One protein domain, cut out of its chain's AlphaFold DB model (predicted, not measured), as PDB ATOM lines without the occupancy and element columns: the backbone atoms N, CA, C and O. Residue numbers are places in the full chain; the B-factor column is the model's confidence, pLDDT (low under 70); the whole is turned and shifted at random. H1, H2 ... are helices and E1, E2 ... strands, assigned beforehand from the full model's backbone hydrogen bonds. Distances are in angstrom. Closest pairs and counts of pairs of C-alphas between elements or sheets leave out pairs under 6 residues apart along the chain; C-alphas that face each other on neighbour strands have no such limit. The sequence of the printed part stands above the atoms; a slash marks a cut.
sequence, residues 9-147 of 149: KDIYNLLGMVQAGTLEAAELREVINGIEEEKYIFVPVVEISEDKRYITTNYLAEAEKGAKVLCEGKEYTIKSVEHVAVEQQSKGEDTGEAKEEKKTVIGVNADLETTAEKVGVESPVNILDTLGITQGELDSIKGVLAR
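Overview. This is residues 9 to 147 of the 149 residues of an uncharacterized protein of Eubacterium ramulus (UniProt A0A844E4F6). A small closed barrel of six strands sits between two unlike ends: a lobe of helices, with H1, H2 and H4 side by side and the short H3 near H2, and a long hairpin of E4 and E5, of whose tip residues 91 to 97 stick out. H2 leads from the helical lobe to the barrel. The 139 printed residues hold four named helices and six named strands, in the order H1 H2 E1 E2 E3 E4 E5 E6 H3 H4; the class is mixed, helices and strands. The whole is loose, with a radius of gyration of the C-alphas of 19.7 A, and elongated, spanning 67 by 34 by 24 A.

Arrangement. Round the closed barrel run E1, residues 40 to 48, E2, 54 to 58, E5, 100 to 108, E4, 74 to 87, E3, 68 to 71, and E6, 118 to 122, then back to E1, with neighbours antiparallel throughout. Within hydrogen-bond range are N 46 and O 56 of E1 and E2, 2.8 A; N 55 and O 106 of E2 and E5, 2.9 A; N 82 and O 105 of E4 and E5, 3.0 A; N 76 and O 69 of E4 and E3, 2.8 A; N 70 and O 120 of E3 and E6, 2.7 A; and N 41 and O 121 of E1 and E6, 2.8 A. E1 bends by 71 degrees at residue 45 and E4 by 82 degrees at residue 77; in both the pairing is staggered, E4 with E3 over residues 74 to 77 and with E5 over 78 to 87. E3 E4 E5 form a meander, each strand the antiparallel neighbour of the one before; E2 E3 E4 E5 and E3 E4 E5 E6 are Greek keys, four strands in a row of which three are a meander and the first is the antiparallel neighbour of the fourth. H2, residues 25 to 38, is only just on the barrel, with 5 pairs of C-alphas within 10 A. H2 is the hub and forms an up and down bundle, helices running by turns opposite ways, with H1, residues 9 to 19, and H4, residues 135 to 147. H1 and H2, a hairpin, touch at Val 18 and Ala 25, closest C-alphas 5.8 A apart, at a shallow tilt of 26 degrees. H2 and H4 touch at Ala 25 and Leu 145, 6.5 A between C-alphas. H3, residues 127 to 131, only just touches H2, with 3 pairs of C-alphas within 8 A, the closest Glu 38 and Ile 127, 6.6 A. Every O i to N i+4 pair is within hydrogen-bond range in H1, H2 and H3, and 8 of 9 in H4.

Along the chain. From first to last C-alpha, E4 measures 32.4 A, E5 25.7 A, H2 20.2 A and H4 19.3 A. H1 begins at C-alpha 9 (-39.414, 30.934, 18.047), E4 ends at C-alpha 87 (-17.374, -9.603, -0.757), and H4 ends at C-alpha 147 (-41.270, 39.619, -0.151).

Size, cuts and confidence. The C-alphas of Ala 20 and Glu 93, the two farthest apart, are 67.2 A apart. The printed part has no cut, and the link from E4 to E5, 12 residues, is long. Residues 87 to 100 have pLDDT under 70; the mean of the printed part is 91.0.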
ATOM      1  N   LYS A   9     -39.345  29.510  17.684       94.38
ATOM      2  CA  LYS A   9     -39.414  30.934  18.047       94.38
ATOM      3  C   LYS A   9     -38.198  31.713  17.543       94.38
ATOM      4  O   LYS A   9     -38.342  32.873  17.161       94.38
ATOM      5  N   ASP A  10     -37.021  31.095  17.512       94.81
ATOM      6  CA  ASP A  10     -35.810  31.747  17.010       94.81
ATOM      7  C   ASP A  10     -35.923  32.059  15.513       94.81
ATOM      8  O   ASP A  10     -35.481  33.121  15.080       94.81
ATOM      9  N   ILE A  11     -36.607  31.206  14.744       95.50
ATOM     10  CA  ILE A  11     -36.865  31.420  13.313       95.50
ATOM     11  C   ILE A  11     -37.798  32.623  13.112       95.50
ATOM     12  O   ILE A  11     -37.503  33.510  12.311       95.50
ATOM     13  N   TYR A  12     -38.881  32.719  13.890       96.31
ATOM     14  CA  TYR A  12     -39.765  33.893  13.862       96.31
ATOM     15  C   TYR A  12     -39.048  35.183  14.286       96.31
ATOM     16  O   TYR A  12     -39.289  36.240  13.702       96.31
ATOM     17  N   ASN A  13     -38.144  35.115  15.269       95.88
ATOM     18  CA  ASN A  13     -37.337  36.269  15.669       95.88
ATOM     19  C   ASN A  13     -36.430  36.738  14.523       95.88
ATOM     20  O   ASN A  13     -36.317  37.941  14.291       95.88
ATOM     21  N   LEU A  14     -35.804  35.808  13.792       95.75
ATOM     22  CA  LEU A  14     -35.005  36.142  12.613       95.75
ATOM     23  C   LEU A  14     -35.856  36.753  11.504       95.75
ATOM     24  O   LEU A  14     -35.439  37.749  10.919       95.75
ATOM     25  N   LEU A  15     -37.065  36.233  11.269       96.69
ATOM     26  CA  LEU A  15     -38.002  36.855  10.334       96.69
ATOM     27  C   LEU A  15     -38.284  38.305  10.743       96.69
ATOM     28  O   LEU A  15     -38.149  39.200   9.918       96.69
ATOM     29  N   GLY A  16     -38.574  38.565  12.021       97.19
ATOM     30  CA  GLY A  16     -38.761  39.925  12.533       97.19
ATOM     31  C   GLY A  16     -37.550  40.841  12.302       97.19
ATOM     32  O   GLY A  16     -37.724  42.014  11.971       97.19
ATOM     33  N   MET A  17     -36.324  40.316  12.409       96.69
ATOM     34  CA  MET A  17     -35.100  41.071  12.104       96.69
ATOM     35  C   MET A  17     -34.980  41.425  10.616       96.69
ATOM     36  O   MET A  17     -34.576  42.549  10.312       96.69
ATOM     37  N   VAL A  18     -35.365  40.513   9.712       96.88
ATOM     38  CA  VAL A  18     -35.445  40.790   8.264       96.88
ATOM     39  C   VAL A  18     -36.473  41.883   7.993       96.88
ATOM     40  O   VAL A  18     -36.178  42.865   7.318       96.88
ATOM     41  N   GLN A  19     -37.660  41.777   8.593       96.94
ATOM     42  CA  GLN A  19     -38.721  42.775   8.434       96.94
ATOM     43  C   GLN A  19     -38.314  44.165   8.945       96.94
ATOM     44  O   GLN A  19     -38.779  45.175   8.418       96.94
ATOM     45  N   ALA A  20     -37.439  44.218   9.951       97.00
ATOM     46  CA  ALA A  20     -36.866  45.447  10.489       97.00
ATOM     47  C   ALA A  20     -35.644  45.970   9.701       97.00
ATOM     48  O   ALA A  20     -35.119  47.024  10.052       97.00
ATOM     49  N   GLY A  21     -35.175  45.254   8.671       95.69
ATOM     50  CA  GLY A  21     -33.984  45.619   7.892       95.69
ATOM     51  C   GLY A  21     -32.671  45.471   8.668       95.69
ATOM     52  O   GLY A  21     -31.702  46.167   8.390       95.69
ATOM     53  N   THR A  22     -32.654  44.604   9.683       96.12
ATOM     54  CA  THR A  22     -31.490  44.354  10.560       96.12
ATOM     55  C   THR A  22     -30.829  42.992  10.332       96.12
ATOM     56  O   THR A  22     -29.861  42.660  11.013       96.12
ATOM     57  N   LEU A  23     -31.366  42.204   9.400       95.00
ATOM     58  CA  LEU A  23     -30.835  40.935   8.915       95.00
ATOM     59  C   LEU A  23     -31.168  40.832   7.428       95.00
ATOM     60  O   LEU A  23     -32.291  41.165   7.042       95.00
ATOM     61  N   GLU A  24     -30.240  40.359   6.604       94.94
ATOM     62  CA  GLU A  24     -30.528  40.148   5.187       94.94
ATOM     63  C   GLU A  24     -31.452  38.936   4.997       94.94
ATOM     64  O   GLU A  24     -31.318  37.909   5.669       94.94
ATOM     65  N   ALA A  25     -32.381  39.014   4.041       95.69
ATOM     66  CA  ALA A  25     -33.300  37.908   3.753       95.69
ATOM     67  C   ALA A  25     -32.554  36.619   3.356       95.69
ATOM     68  O   ALA A  25     -32.966  35.515   3.724       95.69
ATOM     69  N   ALA A  26     -31.419  36.766   2.663       94.19
ATOM     70  CA  ALA A  26     -30.541  35.663   2.284       94.19
ATOM     71  C   ALA A  26     -29.989  34.900   3.500       94.19
ATOM     72  O   ALA A  26     -29.931  33.675   3.466       94.19
ATOM     73  N   GLU A  27     -29.666  35.591   4.599       93.50
ATOM     74  CA  GLU A  27     -29.154  34.947   5.814       93.50
ATOM     75  C   GLU A  27     -30.221  34.062   6.476       93.50
ATOM     76  O   GLU A  27     -29.938  32.936   6.883       93.50
ATOM     77  N   LEU A  28     -31.476  34.525   6.552       95.06
ATOM     78  CA  LEU A  28     -32.571  33.685   7.056       95.06
ATOM     79  C   LEU A  28     -32.868  32.513   6.111       95.06
ATOM     80  O   LEU A  28     -33.185  31.417   6.570       95.06
ATOM     81  N   ARG A  29     -32.738  32.709   4.797       94.25
ATOM     82  CA  ARG A  29     -32.893  31.624   3.822       94.25
ATOM     83  C   ARG A  29     -31.839  30.535   4.018       94.25
ATOM     84  O   ARG A  29     -32.200  29.365   3.995       94.25
ATOM     85  N   GLU A  30     -30.579  30.891   4.257       93.25
ATOM     86  CA  GLU A  30     -29.528  29.911   4.566       93.25
ATOM     87  C   GLU A  30     -29.840  29.116   5.839       93.25
ATOM     88  O   GLU A  30     -29.674  27.898   5.859       93.25
ATOM     89  N   VAL A  31     -30.369  29.776   6.876       93.25
ATOM     90  CA  VAL A  31     -30.820  29.098   8.104       93.25
ATOM     91  C   VAL A  31     -31.940  28.096   7.810       93.25
ATOM     92  O   VAL A  31     -31.883  26.960   8.274       93.25
ATOM     93  N   ILE A  32     -32.953  28.495   7.035       94.19
ATOM     94  CA  ILE A  32     -34.071  27.612   6.672       94.19
ATOM     95  C   ILE A  32     -33.581  26.431   5.830       94.19
ATOM     96  O   ILE A  32     -33.981  25.302   6.098       94.19
ATOM     97  N   ASN A  33     -32.691  26.671   4.864       91.81
ATOM     98  CA  ASN A  33     -32.107  25.611   4.046       91.81
ATOM     99  C   ASN A  33     -31.332  24.606   4.906       91.81
ATOM    100  O   ASN A  33     -31.497  23.409   4.714       91.81
ATOM    101  N   GLY A  34     -30.561  25.068   5.896       91.50
ATOM    102  CA  GLY A  34     -29.878  24.180   6.841       91.50
ATOM    103  C   GLY A  34     -30.850  23.293   7.628       91.50
ATOM    104  O   GLY A  34     -30.637  22.090   7.731       91.50
ATOM    105  N   ILE A  35     -31.970  23.851   8.100       92.38
ATOM    106  CA  ILE A  35     -33.031  23.071   8.766       92.38
ATOM    107  C   ILE A  35     -33.653  22.048   7.802       92.38
ATOM    108  O   ILE A  35     -33.974  20.932   8.200       92.38
ATOM    109  N   GLU A  36     -33.859  22.412   6.536       91.12
ATOM    110  CA  GLU A  36     -34.387  21.494   5.521       91.12
ATOM    111  C   GLU A  36     -33.391  20.380   5.174       91.12
ATOM    112  O   GLU A  36     -33.814  19.240   4.999       91.12
ATOM    113  N   GLU A  37     -32.089  20.668   5.149       90.19
ATOM    114  CA  GLU A  37     -31.027  19.672   4.968       90.19
ATOM    115  C   GLU A  37     -30.904  18.724   6.169       90.19
ATOM    116  O   GLU A  37     -30.715  17.527   5.970       90.19
ATOM    117  N   GLU A  38     -31.085  19.211   7.402       91.25
ATOM    118  CA  GLU A  38     -31.067  18.385   8.622       91.25
ATOM    119  C   GLU A  38     -32.210  17.357   8.689       91.25
ATOM    120  O   GLU A  38     -32.138  16.400   9.461       91.25
ATOM    121  N   LYS A  39     -33.246  17.488   7.847       91.88
ATOM    122  CA  LYS A  39     -34.267  16.438   7.672       91.88
ATOM    123  C   LYS A  39     -33.710  15.183   7.008       91.88
ATOM    124  O   LYS A  39     -34.401  14.168   6.985       91.88
ATOM    125  N   TYR A  40     -32.504  15.246   6.451       95.00
ATOM    126  CA  TYR A  40     -31.922  14.190   5.645       95.00
ATOM    127  C   TYR A  40     -30.577  13.717   6.199       95.00
ATOM    128  O   TYR A  40     -29.688  14.496   6.534       95.00
ATOM    129  N   ILE A  41     -30.391  12.402   6.209       95.19
ATOM    130  CA  ILE A  41     -29.103  11.748   6.411       95.19
ATOM    131  C   ILE A  41     -28.445  11.616   5.037       95.19
ATOM    132  O   ILE A  41     -28.854  10.797   4.211       95.19
ATOM    133  N   PHE A  42     -27.434  12.444   4.775       95.19
ATOM    134  CA  PHE A  42     -26.703  12.399   3.511       95.19
ATOM    135  C   PHE A  42     -25.683  11.263   3.490       95.19
ATOM    136  O   PHE A  42     -24.766  11.213   4.311       95.19
ATOM    137  N   VAL A  43     -25.810  10.389   2.496       95.94
ATOM    138  CA  VAL A  43     -24.929   9.245   2.271       95.94
ATOM    139  C   VAL A  43     -24.321   9.311   0.863       95.94
ATOM    140  O   VAL A  43     -25.022   9.668  -0.089       95.94
ATOM    141  N   PRO A  44     -23.026   8.977   0.691       96.94
ATOM    142  CA  PRO A  44     -22.417   8.879  -0.630       96.94
ATOM    143  C   PRO A  44     -23.093   7.819  -1.503       96.94
ATOM    144  O   PRO A  44     -23.395   6.710  -1.045       96.94
ATOM    145  N   VAL A  45     -23.268   8.156  -2.775       97.31
ATOM    146  CA  VAL A  45     -23.729   7.233  -3.809       97.31
ATOM    147  C   VAL A  45     -22.544   6.405  -4.290       97.31
ATOM    148  O   VAL A  45     -21.490   6.935  -4.631       97.31
ATOM    149  N   VAL A  46     -22.726   5.089  -4.314       96.44
ATOM    150  CA  VAL A  46     -21.777   4.131  -4.896       96.44
ATOM    151  C   VAL A  46     -22.088   3.932  -6.375       96.44
ATOM    152  O   VAL A  46     -21.182   3.936  -7.202       96.44
ATOM    153  N   GLU A  47     -23.368   3.768  -6.706       96.19
ATOM    154  CA  GLU A  47     -23.832   3.522  -8.068       96.19
ATOM    155  C   GLU A  47     -25.283   3.986  -8.223       96.19
ATOM    156  O   GLU A  47     -26.071   3.934  -7.277       96.19
ATOM    157  N   ILE A  48     -25.642   4.414  -9.430       97.56
ATOM    158  CA  ILE A  48     -27.031   4.571  -9.865       97.56
ATOM    159  C   ILE A  48     -27.225   3.641 -11.057       97.56
ATOM    160  O   ILE A  48     -26.411   3.657 -11.982       97.56
ATOM    161  N   SER A  49     -28.290   2.839 -11.035       97.12
ATOM    162  CA  SER A  49     -28.608   1.913 -12.125       97.12
ATOM    163  C   SER A  49     -28.840   2.643 -13.452       97.12
ATOM    164  O   SER A  49     -29.256   3.801 -13.483       97.12
ATOM    165  N   GLU A  50     -28.633   1.950 -14.574       95.38
ATOM    166  CA  GLU A  50     -28.822   2.527 -15.916       95.38
ATOM    167  C   GLU A  50     -30.249   3.053 -16.151       95.38
ATOM    168  O   GLU A  50     -30.437   4.087 -16.793       95.38
ATOM    169  N   ASP A  51     -31.258   2.373 -15.593       95.81
ATOM    170  CA  ASP A  51     -32.667   2.790 -15.647       95.81
ATOM    171  C   ASP A  51     -33.004   3.930 -14.670       95.81
ATOM    172  O   ASP A  51     -34.139   4.406 -14.637       95.81
ATOM    173  N   LYS A  52     -32.018   4.378 -13.882       97.12
ATOM    174  CA  LYS A  52     -32.117   5.439 -12.878       97.12
ATOM    175  C   LYS A  52     -33.184   5.184 -11.816       97.12
ATOM    176  O   LYS A  52     -33.730   6.137 -11.264       97.12
ATOM    177  N   ARG A  53     -33.518   3.924 -11.533       97.44
ATOM    178  CA  ARG A  53     -34.512   3.561 -10.507       97.44
ATOM    179  C   ARG A  53     -33.914   3.049  -9.216       97.44
ATOM    180  O   ARG A  53     -34.644   2.967  -8.227       97.44
ATOM    181  N   TYR A  54     -32.628   2.726  -9.210       98.06
ATOM    182  CA  TYR A  54     -31.947   2.168  -8.057       98.06
ATOM    183  C   TYR A  54     -30.712   2.990  -7.723       98.06
ATOM    184  O   TYR A  54     -29.904   3.310  -8.594       98.06
ATOM    185  N   ILE A  55     -30.583   3.327  -6.444       98.12
ATOM    186  CA  ILE A  55     -29.420   4.002  -5.877       98.12
ATOM    187  C   ILE A  55     -28.746   3.014  -4.935       98.12
ATOM    188  O   ILE A  55     -29.365   2.557  -3.974       98.12
ATOM    189  N   THR A  56     -27.485   2.700  -5.189       97.56
ATOM    190  CA  THR A  56     -26.650   1.917  -4.281       97.56
ATOM    191  C   THR A  56     -25.832   2.872  -3.427       97.56
ATOM    192  O   THR A  56     -25.124   3.732  -3.948       97.56
ATOM    193  N   THR A  57     -25.892   2.710  -2.110       97.00
ATOM    194  CA  THR A  57     -25.124   3.489  -1.131       97.00
ATOM    195  C   THR A  57     -24.298   2.559  -0.249       97.00
ATOM    196  O   THR A  57     -24.486   1.339  -0.238       97.00
ATOM    197  N   ASN A  58     -23.407   3.129   0.565       93.94
ATOM    198  CA  ASN A  58     -22.919   2.403   1.740       93.94
ATOM    199  C   ASN A  58     -24.088   2.000   2.648       93.94
ATOM    200  O   ASN A  58     -25.183   2.558   2.529       93.94
ATOM    201  N   TYR A  59     -23.859   1.018   3.528       94.25
ATOM    202  CA  TYR A  59     -24.886   0.556   4.457       94.25
ATOM    203  C   TYR A  59     -25.550   1.729   5.182       94.25
ATOM    204  O   TYR A  59     -24.889   2.524   5.847       94.25
ATOM    205  N   LEU A  60     -26.865   1.789   5.031       94.94
ATOM    206  CA  LEU A  60     -27.749   2.767   5.637       94.94
ATOM    207  C   LEU A  60     -28.950   1.997   6.179       94.94
ATOM    208  O   LEU A  60     -29.697   1.411   5.392       94.94
ATOM    209  N   ALA A  61     -29.080   1.949   7.503       94.62
ATOM    210  CA  ALA A  61     -30.127   1.192   8.188       94.62
ATOM    211  C   ALA A  61     -31.461   1.953   8.214       94.62
ATOM    212  O   ALA A  61     -32.519   1.347   8.314       94.62
ATOM    213  N   GLU A  62     -31.387   3.275   8.112       94.06
ATOM    214  CA  GLU A  62     -32.486   4.233   8.190       94.06
ATOM    215  C   GLU A  62     -33.301   4.307   6.892       94.06
ATOM    216  O   GLU A  62     -34.370   4.911   6.857       94.06
ATOM    217  N   ALA A  63     -32.816   3.695   5.806       95.94
ATOM    218  CA  ALA A  63     -33.575   3.602   4.569       95.94
ATOM    219  C   ALA A  63     -34.783   2.678   4.759       95.94
ATOM    220  O   ALA A  63     -34.639   1.465   4.905       95.94
ATOM    221  N   GLU A  64     -35.984   3.243   4.672       96.19
ATOM    222  CA  GLU A  64     -37.234   2.499   4.807       96.19
ATOM    223  C   GLU A  64     -38.189   2.758   3.639       96.19
ATOM    224  O   GLU A  64     -38.234   3.832   3.034       96.19
ATOM    225  N   LYS A  65     -39.007   1.756   3.309       97.44
ATOM    226  CA  LYS A  65     -40.043   1.902   2.284       97.44
ATOM    227  C   LYS A  65     -41.063   2.959   2.711       97.44
ATOM    228  O   LYS A  65     -41.682   2.840   3.758       97.44
ATOM    229  N   GLY A  66     -41.323   3.918   1.828       97.31
ATOM    230  CA  GLY A  66     -42.234   5.034   2.075       97.31
ATOM    231  C   GLY A  66     -41.533   6.319   2.515       97.31
ATOM    232  O   GLY A  66     -42.110   7.382   2.296       97.31
ATOM    233  N   ALA A  67     -40.300   6.232   3.025       96.62
ATOM    234  CA  ALA A  67     -39.484   7.397   3.350       96.62
ATOM    235  C   ALA A  67     -39.082   8.180   2.088       96.62
ATOM    236  O   ALA A  67     -39.161   7.674   0.953       96.62
ATOM    237  N   LYS A  68     -38.656   9.430   2.281       97.00
ATOM    238  CA  LYS A  68     -38.136  10.280   1.206       97.00
ATOM    239  C   LYS A  68     -36.655  10.043   0.944       97.00
ATOM    240  O   LYS A  68     -35.871   9.774   1.848       97.00
ATOM    241  N   VAL A  69     -36.276  10.191  -0.323       96.94
ATOM    242  CA  VAL A  69     -34.881  10.346  -0.735       96.94
ATOM    243  C   VAL A  69     -34.742  11.608  -1.580       96.94
ATOM    244  O   VAL A  69     -35.432  11.776  -2.584       96.94
ATOM    245  N   LEU A  70     -33.868  12.506  -1.146       96.25
ATOM    246  CA  LEU A  70     -33.495  13.740  -1.809       96.25
ATOM    247  C   LEU A  70     -32.279  13.489  -2.705       96.25
ATOM    248  O   LEU A  70     -31.220  13.066  -2.238       96.25
ATOM    249  N   CYS A  71     -32.425  13.777  -3.994       96.00
ATOM    250  CA  CYS A  71     -31.367  13.680  -4.994       96.00
ATOM    251  C   CYS A  71     -31.325  14.995  -5.782       96.00
ATOM    252  O   CYS A  71     -32.304  15.334  -6.447       96.00
ATOM    253  N   GLU A  72     -30.229  15.755  -5.651       93.75
ATOM    254  CA  GLU A  72     -30.016  17.062  -6.307       93.75
ATOM    255  C   GLU A  72     -31.224  18.018  -6.197       93.75
ATOM    256  O   GLU A  72     -31.683  18.607  -7.173       93.75
ATOM    257  N   GLY A  73     -31.790  18.143  -4.990       91.00
ATOM    258  CA  GLY A  73     -32.916  19.045  -4.718       91.00
ATOM    259  C   GLY A  73     -34.301  18.494  -5.077       91.00
ATOM    260  O   GLY A  73     -35.300  19.154  -4.793       91.00
ATOM    261  N   LYS A  74     -34.396  17.286  -5.648       95.00
ATOM    262  CA  LYS A  74     -35.672  16.620  -5.929       95.00
ATOM    263  C   LYS A  74     -35.930  15.450  -4.986       95.00
ATOM    264  O   LYS A  74     -35.079  14.580  -4.806       95.00
ATOM    265  N   GLU A  75     -37.135  15.408  -4.424       95.75
ATOM    266  CA  GLU A  75     -37.588  14.320  -3.557       95.75
ATOM    267  C   GLU A  75     -38.233  13.177  -4.350       95.75
ATOM    268  O   GLU A  75     -39.108  13.375  -5.198       95.75
ATOM    269  N   TYR A  76     -37.852  11.955  -3.994       97.88
ATOM    270  CA  TYR A  76     -38.439  10.704  -4.456       97.88
ATOM    271  C   TYR A  76     -38.938   9.909  -3.250       97.88
ATOM    272  O   TYR A  76     -38.575  10.171  -2.106       97.88
ATOM    273  N   THR A  77     -39.812   8.935  -3.488       98.38
ATOM    274  CA  THR A  77     -40.317   8.034  -2.442       98.38
ATOM    275  C   THR A  77     -39.698   6.657  -2.605       98.38
ATOM    276  O   THR A  77     -39.785   6.066  -3.686       98.38
ATOM    277  N   ILE A  78     -39.134   6.127  -1.523       98.44
ATOM    278  CA  ILE A  78     -38.526   4.798  -1.498       98.44
ATOM    279  C   ILE A  78     -39.613   3.726  -1.673       98.44
ATOM    280  O   ILE A  78     -40.601   3.667  -0.934       98.44
ATOM    281  N   LYS A  79     -39.449   2.860  -2.676       98.50
ATOM    282  CA  LYS A  79     -40.344   1.737  -3.005       98.50
ATOM    283  C   LYS A  79     -39.831   0.392  -2.507       98.50
ATOM    284  O   LYS A  79     -40.654  -0.466  -2.172       98.50
ATOM    285  N   SER A  80     -38.517   0.222  -2.447       98.25
ATOM    286  CA  SER A  80     -37.851  -0.988  -1.969       98.25
ATOM    287  C   SER A  80     -36.506  -0.639  -1.347       98.25
ATOM    288  O   SER A  80     -35.854   0.307  -1.784       98.25
ATOM    289  N   VAL A  81     -36.104  -1.428  -0.356       98.00
ATOM    290  CA  VAL A  81     -34.791  -1.355   0.282       98.00
ATOM    291  C   VAL A  81     -34.254  -2.773   0.374       98.00
ATOM    292  O   VAL A  81     -34.973  -3.671   0.814       98.00
ATOM    293  N   GLU A  82     -33.016  -2.971  -0.055       97.00
ATOM    294  CA  GLU A  82     -32.302  -4.237   0.075       97.00
ATOM    295  C   GLU A  82     -30.914  -3.981   0.660       97.00
ATOM    296  O   GLU A  82     -30.200  -3.086   0.209       97.00
ATOM    297  N   HIS A  83     -30.523  -4.759   1.670       94.94
ATOM    298  CA  HIS A  83     -29.170  -4.718   2.219       94.94
ATOM    299  C   HIS A  83     -28.380  -5.890   1.656       94.94
ATOM    300  O   HIS A  83     -28.684  -7.046   1.956       94.94
ATOM    301  N   VAL A  84     -27.368  -5.588   0.848       92.38
ATOM    302  CA  VAL A  84     -26.564  -6.596   0.156       92.38
ATOM    303  C   VAL A  84     -25.179  -6.683   0.781       92.38
ATOM    304  O   VAL A  84     -24.548  -5.666   1.078       92.38
ATOM    305  N   ALA A  85     -24.716  -7.911   0.991       87.19
ATOM    306  CA  ALA A  85     -23.336  -8.192   1.350       87.19
ATOM    307  C   ALA A  85     -22.477  -8.151   0.086       87.19
ATOM    308  O   ALA A  85     -22.808  -8.784  -0.917       87.19
ATOM    309  N   VAL A  86     -21.377  -7.410   0.129       78.81
ATOM    310  CA  VAL A  86     -20.397  -7.332  -0.947       78.81
ATOM    311  C   VAL A  86     -19.092  -7.907  -0.424       78.81
ATOM    312  O   VAL A  86     -18.454  -7.351   0.474       78.81
ATOM    313  N   GLU A  87     -18.695  -9.041  -0.992       67.94
ATOM    314  CA  GLU A  87     -17.374  -9.603  -0.757       67.94
ATOM    315  C   GLU A  87     -16.342  -8.737  -1.486       67.94
ATOM    316  O   GLU A  87     -16.344  -8.636  -2.715       67.94
ATOM    317  N   GLN A  88     -15.442  -8.095  -0.739       61.22
ATOM    318  CA  GLN A  88     -14.274  -7.487  -1.360       61.22
ATOM    319  C   GLN A  88     -13.361  -8.599  -1.877       61.22
ATOM    320  O   GLN A  88     -12.775  -9.347  -1.096       61.22
ATOM    321  N   GLN A  89     -13.180  -8.677  -3.196       50.81
ATOM    322  CA  GLN A  89     -12.035  -9.391  -3.751       50.81
ATOM    323  C   GLN A  89     -10.775  -8.597  -3.395       50.81
ATOM    324  O   GLN A  89     -10.449  -7.599  -4.040       50.81
ATOM    325  N   SER A  90     -10.076  -9.020  -2.342       53.06
ATOM    326  CA  SER A  90      -8.770  -8.491  -1.965       53.06
ATOM    327  C   SER A  90      -7.795  -8.676  -3.128       53.06
ATOM    328  O   SER A  90      -7.300  -9.766  -3.414       53.06
ATOM    329  N   LYS A  91      -7.520  -7.587  -3.849       52.31
ATOM    330  CA  LYS A  91      -6.498  -7.554  -4.893       52.31
ATOM    331  C   LYS A  91      -5.148  -7.258  -4.240       52.31
ATOM    332  O   LYS A  91      -4.668  -6.131  -4.289       52.31
ATOM    333  N   GLY A  92      -4.562  -8.270  -3.607       47.78
ATOM    334  CA  GLY A  92      -3.223  -8.195  -3.020       47.78
ATOM    335  C   GLY A  92      -3.108  -9.015  -1.743       47.78
ATOM    336  O   GLY A  92      -3.962  -8.920  -0.869       47.78
ATOM    337  N   GLU A  93      -2.061  -9.833  -1.683       52.03
ATOM    338  CA  GLU A  93      -1.681 -10.697  -0.568       52.03
ATOM    339  C   GLU A  93      -1.634  -9.922   0.757       52.03
ATOM    340  O   GLU A  93      -0.690  -9.178   1.004       52.03
ATOM    341  N   ASP A  94      -2.628 -10.118   1.625       45.09
ATOM    342  CA  ASP A  94      -2.445  -9.968   3.067       45.09
ATOM    343  C   ASP A  94      -3.461 -10.829   3.834       45.09
ATOM    344  O   ASP A  94      -4.629 -10.956   3.462       45.09
ATOM    345  N   THR A  95      -2.988 -11.478   4.892       51.41
ATOM    346  CA  THR A  95      -3.644 -12.544   5.667       51.41
ATOM    347  C   THR A  95      -4.727 -12.041   6.637       51.41
ATOM    348  O   THR A  95      -4.714 -12.381   7.819       51.41
ATOM    349  N   GLY A  96      -5.675 -11.225   6.171       48.16
ATOM    350  CA  GLY A  96      -6.778 -10.689   6.984       48.16
ATOM    351  C   GLY A  96      -8.144 -11.249   6.581       48.16
ATOM    352  O   GLY A  96      -8.419 -11.384   5.393       48.16
ATOM    353  N   GLU A  97      -8.997 -11.567   7.561       50.16
ATOM    354  CA  GLU A  97     -10.407 -11.946   7.361       50.16
ATOM    355  C   GLU A  97     -11.085 -11.049   6.314       50.16
ATOM    356  O   GLU A  97     -10.989  -9.819   6.385       50.16
ATOM    357  N   ALA A  98     -11.775 -11.661   5.346       54.28
ATOM    358  CA  ALA A  98     -12.590 -10.936   4.382       54.28
ATOM    359  C   ALA A  98     -13.594 -10.057   5.145       54.28
ATOM    360  O   ALA A  98     -14.492 -10.563   5.817       54.28
ATOM    361  N   LYS A  99     -13.424  -8.733   5.079       58.06
ATOM    362  CA  LYS A  99     -14.411  -7.800   5.621       58.06
ATOM    363  C   LYS A  99     -15.591  -7.775   4.660       58.06
ATOM    364  O   LYS A  99     -15.496  -7.215   3.572       58.06
ATOM    365  N   GLU A 100     -16.683  -8.404   5.067       65.00
ATOM    366  CA  GLU A 100     -17.978  -8.285   4.405       65.00
ATOM    367  C   GLU A 100     -18.434  -6.819   4.500       65.00
ATOM    368  O   GLU A 100     -18.762  -6.324   5.582       65.00
ATOM    369  N   GLU A 101     -18.410  -6.088   3.382       78.06
ATOM    370  CA  GLU A 101     -18.993  -4.748   3.333       78.06
ATOM    371  C   GLU A 101     -20.478  -4.858   3.020       78.06
ATOM    372  O   GLU A 101     -20.876  -5.521   2.068       78.06
ATOM    373  N   LYS A 102     -21.318  -4.160   3.784       89.25
ATOM    374  CA  LYS A 102     -22.746  -4.064   3.482       89.25
ATOM    375  C   LYS A 102     -23.020  -2.805   2.668       89.25
ATOM    376  O   LYS A 102     -22.505  -1.728   2.980       89.25
ATOM    377  N   LYS A 103     -23.852  -2.932   1.641       95.25
ATOM    378  CA  LYS A 103     -24.414  -1.815   0.872       95.25
ATOM    379  C   LYS A 103     -25.930  -1.795   1.042       95.25
ATOM    380  O   LYS A 103     -26.529  -2.809   1.404       95.25
ATOM    381  N   THR A 104     -26.542  -0.649   0.772       97.50
ATOM    382  CA  THR A 104     -28.000  -0.512   0.710       97.50
ATOM    383  C   THR A 104     -28.395  -0.153  -0.719       97.50
ATOM    384  O   THR A 104     -27.853   0.792  -1.285       97.50
ATOM    385  N   VAL A 105     -29.327  -0.904  -1.302       97.94
ATOM    386  CA  VAL A 105     -29.932  -0.630  -2.610       97.94
ATOM    387  C   VAL A 105     -31.324  -0.052  -2.383       97.94
ATOM    388  O   VAL A 105     -32.194  -0.698  -1.797       97.94
ATOM    389  N   ILE A 106     -31.531   1.176  -2.846       98.50
ATOM    390  CA  ILE A 106     -32.756   1.952  -2.668       98.50
ATOM    391  C   ILE A 106     -33.461   2.047  -4.017       98.50
ATOM    392  O   ILE A 106     -32.966   2.698  -4.934       98.50
ATOM    393  N   GLY A 107     -34.629   1.419  -4.137       98.44
ATOM    394  CA  GLY A 107     -35.499   1.573  -5.302       98.44
ATOM    395  C   GLY A 107     -36.430   2.770  -5.132       98.44
ATOM    396  O   GLY A 107     -37.112   2.867  -4.110       98.44
ATOM    397  N   VAL A 108     -36.507   3.659  -6.122       98.50
ATOM    398  CA  VAL A 108     -37.348   4.869  -6.089       98.50
ATOM    399  C   VAL A 108     -38.614   4.739  -6.941       98.50
ATOM    400  O   VAL A 108     -38.769   3.844  -7.770       98.50
ATOM    401  N   ASN A 109     -39.585   5.621  -6.705       97.88
ATOM    402  CA  ASN A 109     -40.899   5.588  -7.355       97.88
ATOM    403  C   ASN A 109     -40.932   6.115  -8.797       97.88
ATOM    404  O   ASN A 109     -41.969   5.983  -9.448       97.88
ATOM    405  N   ALA A 110     -39.860   6.750  -9.258       97.31
ATOM    406  CA  ALA A 110     -39.722   7.323 -10.589       97.31
ATOM    407  C   ALA A 110     -38.237   7.401 -10.953       97.31
ATOM    408  O   ALA A 110     -37.392   7.419 -10.063       97.31
ATOM    409  N   ASP A 111     -37.947   7.474 -12.247       97.75
ATOM    410  CA  ASP A 111     -36.588   7.603 -12.762       97.75
ATOM    411  C   ASP A 111     -35.953   8.900 -12.227       97.75
ATOM    412  O   ASP A 111     -36.594   9.961 -12.228       97.75
ATOM    413  N   LEU A 112     -34.701   8.826 -11.768       96.81
ATOM    414  CA  LEU A 112     -33.973  10.013 -11.323       96.81
ATOM    415  C   LEU A 112     -33.734  10.963 -12.502       96.81
ATOM    416  O   LEU A 112     -33.320  10.559 -13.591       96.81
ATOM    417  N   GLU A 113     -33.949  12.255 -12.274       95.38
ATOM    418  CA  GLU A 113     -33.701  13.283 -13.293       95.38
ATOM    419  C   GLU A 113     -32.206  13.438 -13.595       95.38
ATOM    420  O   GLU A 113     -31.820  13.660 -14.744       95.38
ATOM    421  N   THR A 114     -31.360  13.240 -12.585       92.81
ATOM    422  CA  THR A 114     -29.905  13.370 -12.666       92.81
ATOM    423  C   THR A 114     -29.206  12.319 -11.805       92.81
ATOM    424  O   THR A 114     -29.821  11.691 -10.943       92.81
ATOM    425  N   THR A 115     -27.916  12.115 -12.057       92.75
ATOM    426  CA  THR A 115     -27.018  11.406 -11.141       92.75
ATOM    427  C   THR A 115     -26.567  12.339 -10.019       92.75
ATOM    428  O   THR A 115     -26.539  13.554 -10.217       92.75
ATOM    429  N   ALA A 116     -26.166  11.777  -8.880       94.38
ATOM    430  CA  ALA A 116     -25.679  12.526  -7.724       94.38
ATOM    431  C   ALA A 116     -24.491  11.807  -7.071       94.38
ATOM    432  O   ALA A 116     -24.428  10.579  -7.096       94.38
ATOM    433  N   GLU A 117     -23.579  12.562  -6.457       96.88
ATOM    434  CA  GLU A 117     -22.467  12.003  -5.664       96.88
ATOM    435  C   GLU A 117     -22.916  11.569  -4.260       96.88
ATOM    436  O   GLU A 117     -22.297  10.714  -3.624       96.88
ATOM    437  N   LYS A 118     -24.010  12.153  -3.765       96.75
ATOM    438  CA  LYS A 118     -24.644  11.828  -2.487       96.75
ATOM    439  C   LYS A 118     -26.155  11.971  -2.603       96.75
ATOM    440  O   LYS A 118     -26.650  12.760  -3.402       96.75
ATOM    441  N   VAL A 119     -26.881  11.253  -1.759       97.06
ATOM    442  CA  VAL A 119     -28.334  11.397  -1.608       97.06
ATOM    443  C   VAL A 119     -28.681  11.579  -0.142       97.06
ATOM    444  O   VAL A 119     -27.982  11.064   0.728       97.06
ATOM    445  N   GLY A 120     -29.738  12.334   0.133       96.69
ATOM    446  CA  GLY A 120     -30.278  12.510   1.475       96.69
ATOM    447  C   GLY A 120     -31.430  11.545   1.704       96.69
ATOM    448  O   GLY A 120     -32.420  11.625   0.992       96.69
ATOM    449  N   VAL A 121     -31.341  10.642   2.672       97.12
ATOM    450  CA  VAL A 121     -32.481   9.798   3.071       97.12
ATOM    451  C   VAL A 121     -33.158  10.430   4.275       97.12
ATOM    452  O   VAL A 121     -32.472  10.904   5.174       97.12
ATOM    453  N   GLU A 122     -34.487  10.493   4.266       95.50
ATOM    454  CA  GLU A 122     -35.273  11.100   5.341       95.50
ATOM    455  C   GLU A 122     -34.860  10.545   6.708       95.50
ATOM    456  O   GLU A 122     -34.808   9.334   6.923       95.50
ATOM    457  N   SER A 123     -34.533  11.453   7.622       93.75
ATOM    458  CA  SER A 123     -34.163  11.122   8.988       93.75
ATOM    459  C   SER A 123     -35.397  10.630   9.752       93.75
ATOM    460  O   SER A 123     -36.447  11.275   9.696       93.75
ATOM    461  N   PRO A 124     -35.284   9.555  10.554       89.56
ATOM    462  CA  PRO A 124     -36.362   9.136  11.448       89.56
ATOM    463  C   PRO A 124     -36.624  10.162  12.563       89.56
ATOM    464  O   PRO A 124     -37.686  10.155  13.185       89.56
ATOM    465  N   VAL A 125     -35.656  11.045  12.832       88.94
ATOM    466  CA  VAL A 125     -35.811  12.182  13.740       88.94
ATOM    467  C   VAL A 125     -36.132  13.421  12.916       88.94
ATOM    468  O   VAL A 125     -35.289  13.920  12.169       88.94
ATOM    469  N   ASN A 126     -37.339  13.944  13.095       87.69
ATOM    470  CA  ASN A 126     -37.770  15.181  12.467       87.69
ATOM    471  C   ASN A 126     -37.248  16.392  13.260       87.69
ATOM    472  O   ASN A 126     -37.676  16.663  14.387       87.69
ATOM    473  N   ILE A 127     -36.328  17.148  12.660       91.56
ATOM    474  CA  ILE A 127     -35.764  18.366  13.260       91.56
ATOM    475  C   ILE A 127     -36.843  19.406  13.594       91.56
ATOM    476  O   ILE A 127     -36.731  20.108  14.596       91.56
ATOM    477  N   LEU A 128     -37.935  19.468  12.826       93.81
ATOM    478  CA  LEU A 128     -39.019  20.418  13.081       93.81
ATOM    479  C   LEU A 128     -39.744  20.117  14.399       93.81
ATOM    480  O   LEU A 128     -40.045  21.043  15.153       93.81
ATOM    481  N   ASP A 129     -39.919  18.833  14.730       93.25
ATOM    482  CA  ASP A 129     -40.489  18.415  16.015       93.25
ATOM    483  C   ASP A 129     -39.561  18.800  17.176       93.25
ATOM    484  O   ASP A 129     -40.024  19.271  18.214       93.25
ATOM    485  N   THR A 130     -38.243  18.681  16.977       92.50
ATOM    486  CA  THR A 130     -37.230  19.107  17.963       92.50
ATOM    487  C   THR A 130     -37.254  20.620  18.181       92.50
ATOM    488  O   THR A 130     -37.131  21.092  19.311       92.50
ATOM    489  N   LEU A 131     -37.453  21.390  17.108       94.25
ATOM    490  CA  LEU A 131     -37.586  22.844  17.163       94.25
ATOM    491  C   LEU A 131     -38.961  23.293  17.684       94.25
ATOM    492  O   LEU A 131     -39.110  24.449  18.084       94.25
ATOM    493  N   GLY A 132     -39.965  22.414  17.698       95.56
ATOM    494  CA  GLY A 132     -41.335  22.751  18.077       95.56
ATOM    495  C   GLY A 132     -42.024  23.669  17.065       95.56
ATOM    496  O   GLY A 132     -42.735  24.590  17.465       95.56
ATOM    497  N   ILE A 133     -41.780  23.450  15.770       96.31
ATOM    498  CA  ILE A 133     -42.421  24.162  14.656       96.31
ATOM    499  C   ILE A 133     -42.946  23.155  13.634       96.31
ATOM    500  O   ILE A 133     -42.399  22.072  13.478       96.31
ATOM    501  N   THR A 134     -44.012  23.490  12.920       95.50
ATOM    502  CA  THR A 134     -44.548  22.644  11.844       95.50
ATOM    503  C   THR A 134     -43.951  22.995  10.478       95.50
ATOM    504  O   THR A 134     -43.489  24.115  10.254       95.50
ATOM    505  N   GLN A 135     -44.029  22.071   9.512       94.19
ATOM    506  CA  GLN A 135     -43.671  22.376   8.117       94.19
ATOM    507  C   GLN A 135     -44.496  23.550   7.568       94.19
ATOM    508  O   GLN A 135     -43.944  24.433   6.927       94.19
ATOM    509  N   GLY A 136     -45.799  23.604   7.871       96.62
ATOM    510  CA  GLY A 136     -46.673  24.681   7.398       96.62
ATOM    511  C   GLY A 136     -46.301  26.058   7.958       96.62
ATOM    512  O   GLY A 136     -46.440  27.068   7.269       96.62
ATOM    513  N   GLU A 137     -45.788  26.118   9.186       96.62
ATOM    514  CA  GLU A 137     -45.224  27.349   9.742       96.62
ATOM    515  C   GLU A 137     -43.914  27.738   9.052       96.62
ATOM    516  O   GLU A 137     -43.744  28.905   8.699       96.62
ATOM    517  N   LEU A 138     -43.024  26.774   8.786       95.81
ATOM    518  CA  LEU A 138     -41.794  27.025   8.030       95.81
ATOM    519  C   LEU A 138     -42.101  27.538   6.611       95.81
ATOM    520  O   LEU A 138     -41.526  28.535   6.178       95.81
ATOM    521  N   ASP A 139     -43.070  26.932   5.922       96.56
ATOM    522  CA  ASP A 139     -43.540  27.359   4.599       96.56
ATOM    523  C   ASP A 139     -44.153  28.764   4.643       96.56
ATOM    524  O   ASP A 139     -43.918  29.587   3.756       96.56
ATOM    525  N   SER A 140     -44.903  29.072   5.706       97.00
ATOM    526  CA  SER A 140     -45.457  30.411   5.928       97.00
ATOM    527  C   SER A 140     -44.348  31.451   6.100       97.00
ATOM    528  O   SER A 140     -44.417  32.525   5.499       97.00
ATOM    529  N   ILE A 141     -43.296  31.128   6.860       96.44
ATOM    530  CA  ILE A 141     -42.112  31.983   7.023       96.44
ATOM    531  C   ILE A 141     -41.421  32.197   5.671       96.44
ATOM    532  O   ILE A 141     -41.162  33.346   5.315       96.44
ATOM    533  N   LYS A 142     -41.194  31.136   4.878       96.00
ATOM    534  CA  LYS A 142     -40.624  31.236   3.517       96.00
ATOM    535  C   LYS A 142     -41.474  32.130   2.608       96.00
ATOM    536  O   LYS A 142     -40.935  32.961   1.884       96.00
ATOM    537  N   GLY A 143     -42.800  32.008   2.678       97.00
ATOM    538  CA  GLY A 143     -43.728  32.832   1.900       97.00
ATOM    539  C   GLY A 143     -43.703  34.318   2.276       97.00
ATOM    540  O   GLY A 143     -43.866  35.178   1.408       97.00
ATOM    541  N   VAL A 144     -43.483  34.647   3.552       96.75
ATOM    542  CA  VAL A 144     -43.260  36.038   3.980       96.75
ATOM    543  C   VAL A 144     -41.880  36.522   3.539       96.75
ATOM    544  O   VAL A 144     -41.775  37.635   3.027       96.75
ATOM    545  N   LEU A 145     -40.849  35.692   3.708       96.12
ATOM    546  CA  LEU A 145     -39.462  36.004   3.367       96.12
ATOM    547  C   LEU A 145     -39.290  36.357   1.883       96.12
ATOM    548  O   LEU A 145     -38.591  37.316   1.579       96.12
ATOM    549  N   ALA A 146     -40.029  35.688   0.992       94.94
ATOM    550  CA  ALA A 146     -40.040  35.950  -0.451       94.94
ATOM    551  C   ALA A 146     -40.420  37.390  -0.854       94.94
ATOM    552  O   ALA A 146     -40.264  37.774  -2.007       94.94
ATOM    553  N   ARG A 147     -40.948  38.198   0.075       95.19
ATOM    554  CA  ARG A 147     -41.270  39.619  -0.151       95.19
ATOM    555  C   ARG A 147     -40.086  40.560   0.089       95.19
ATOM    556  O   ARG A 147     -40.230  41.756  -0.141       95.19
TER     557      ARG A 147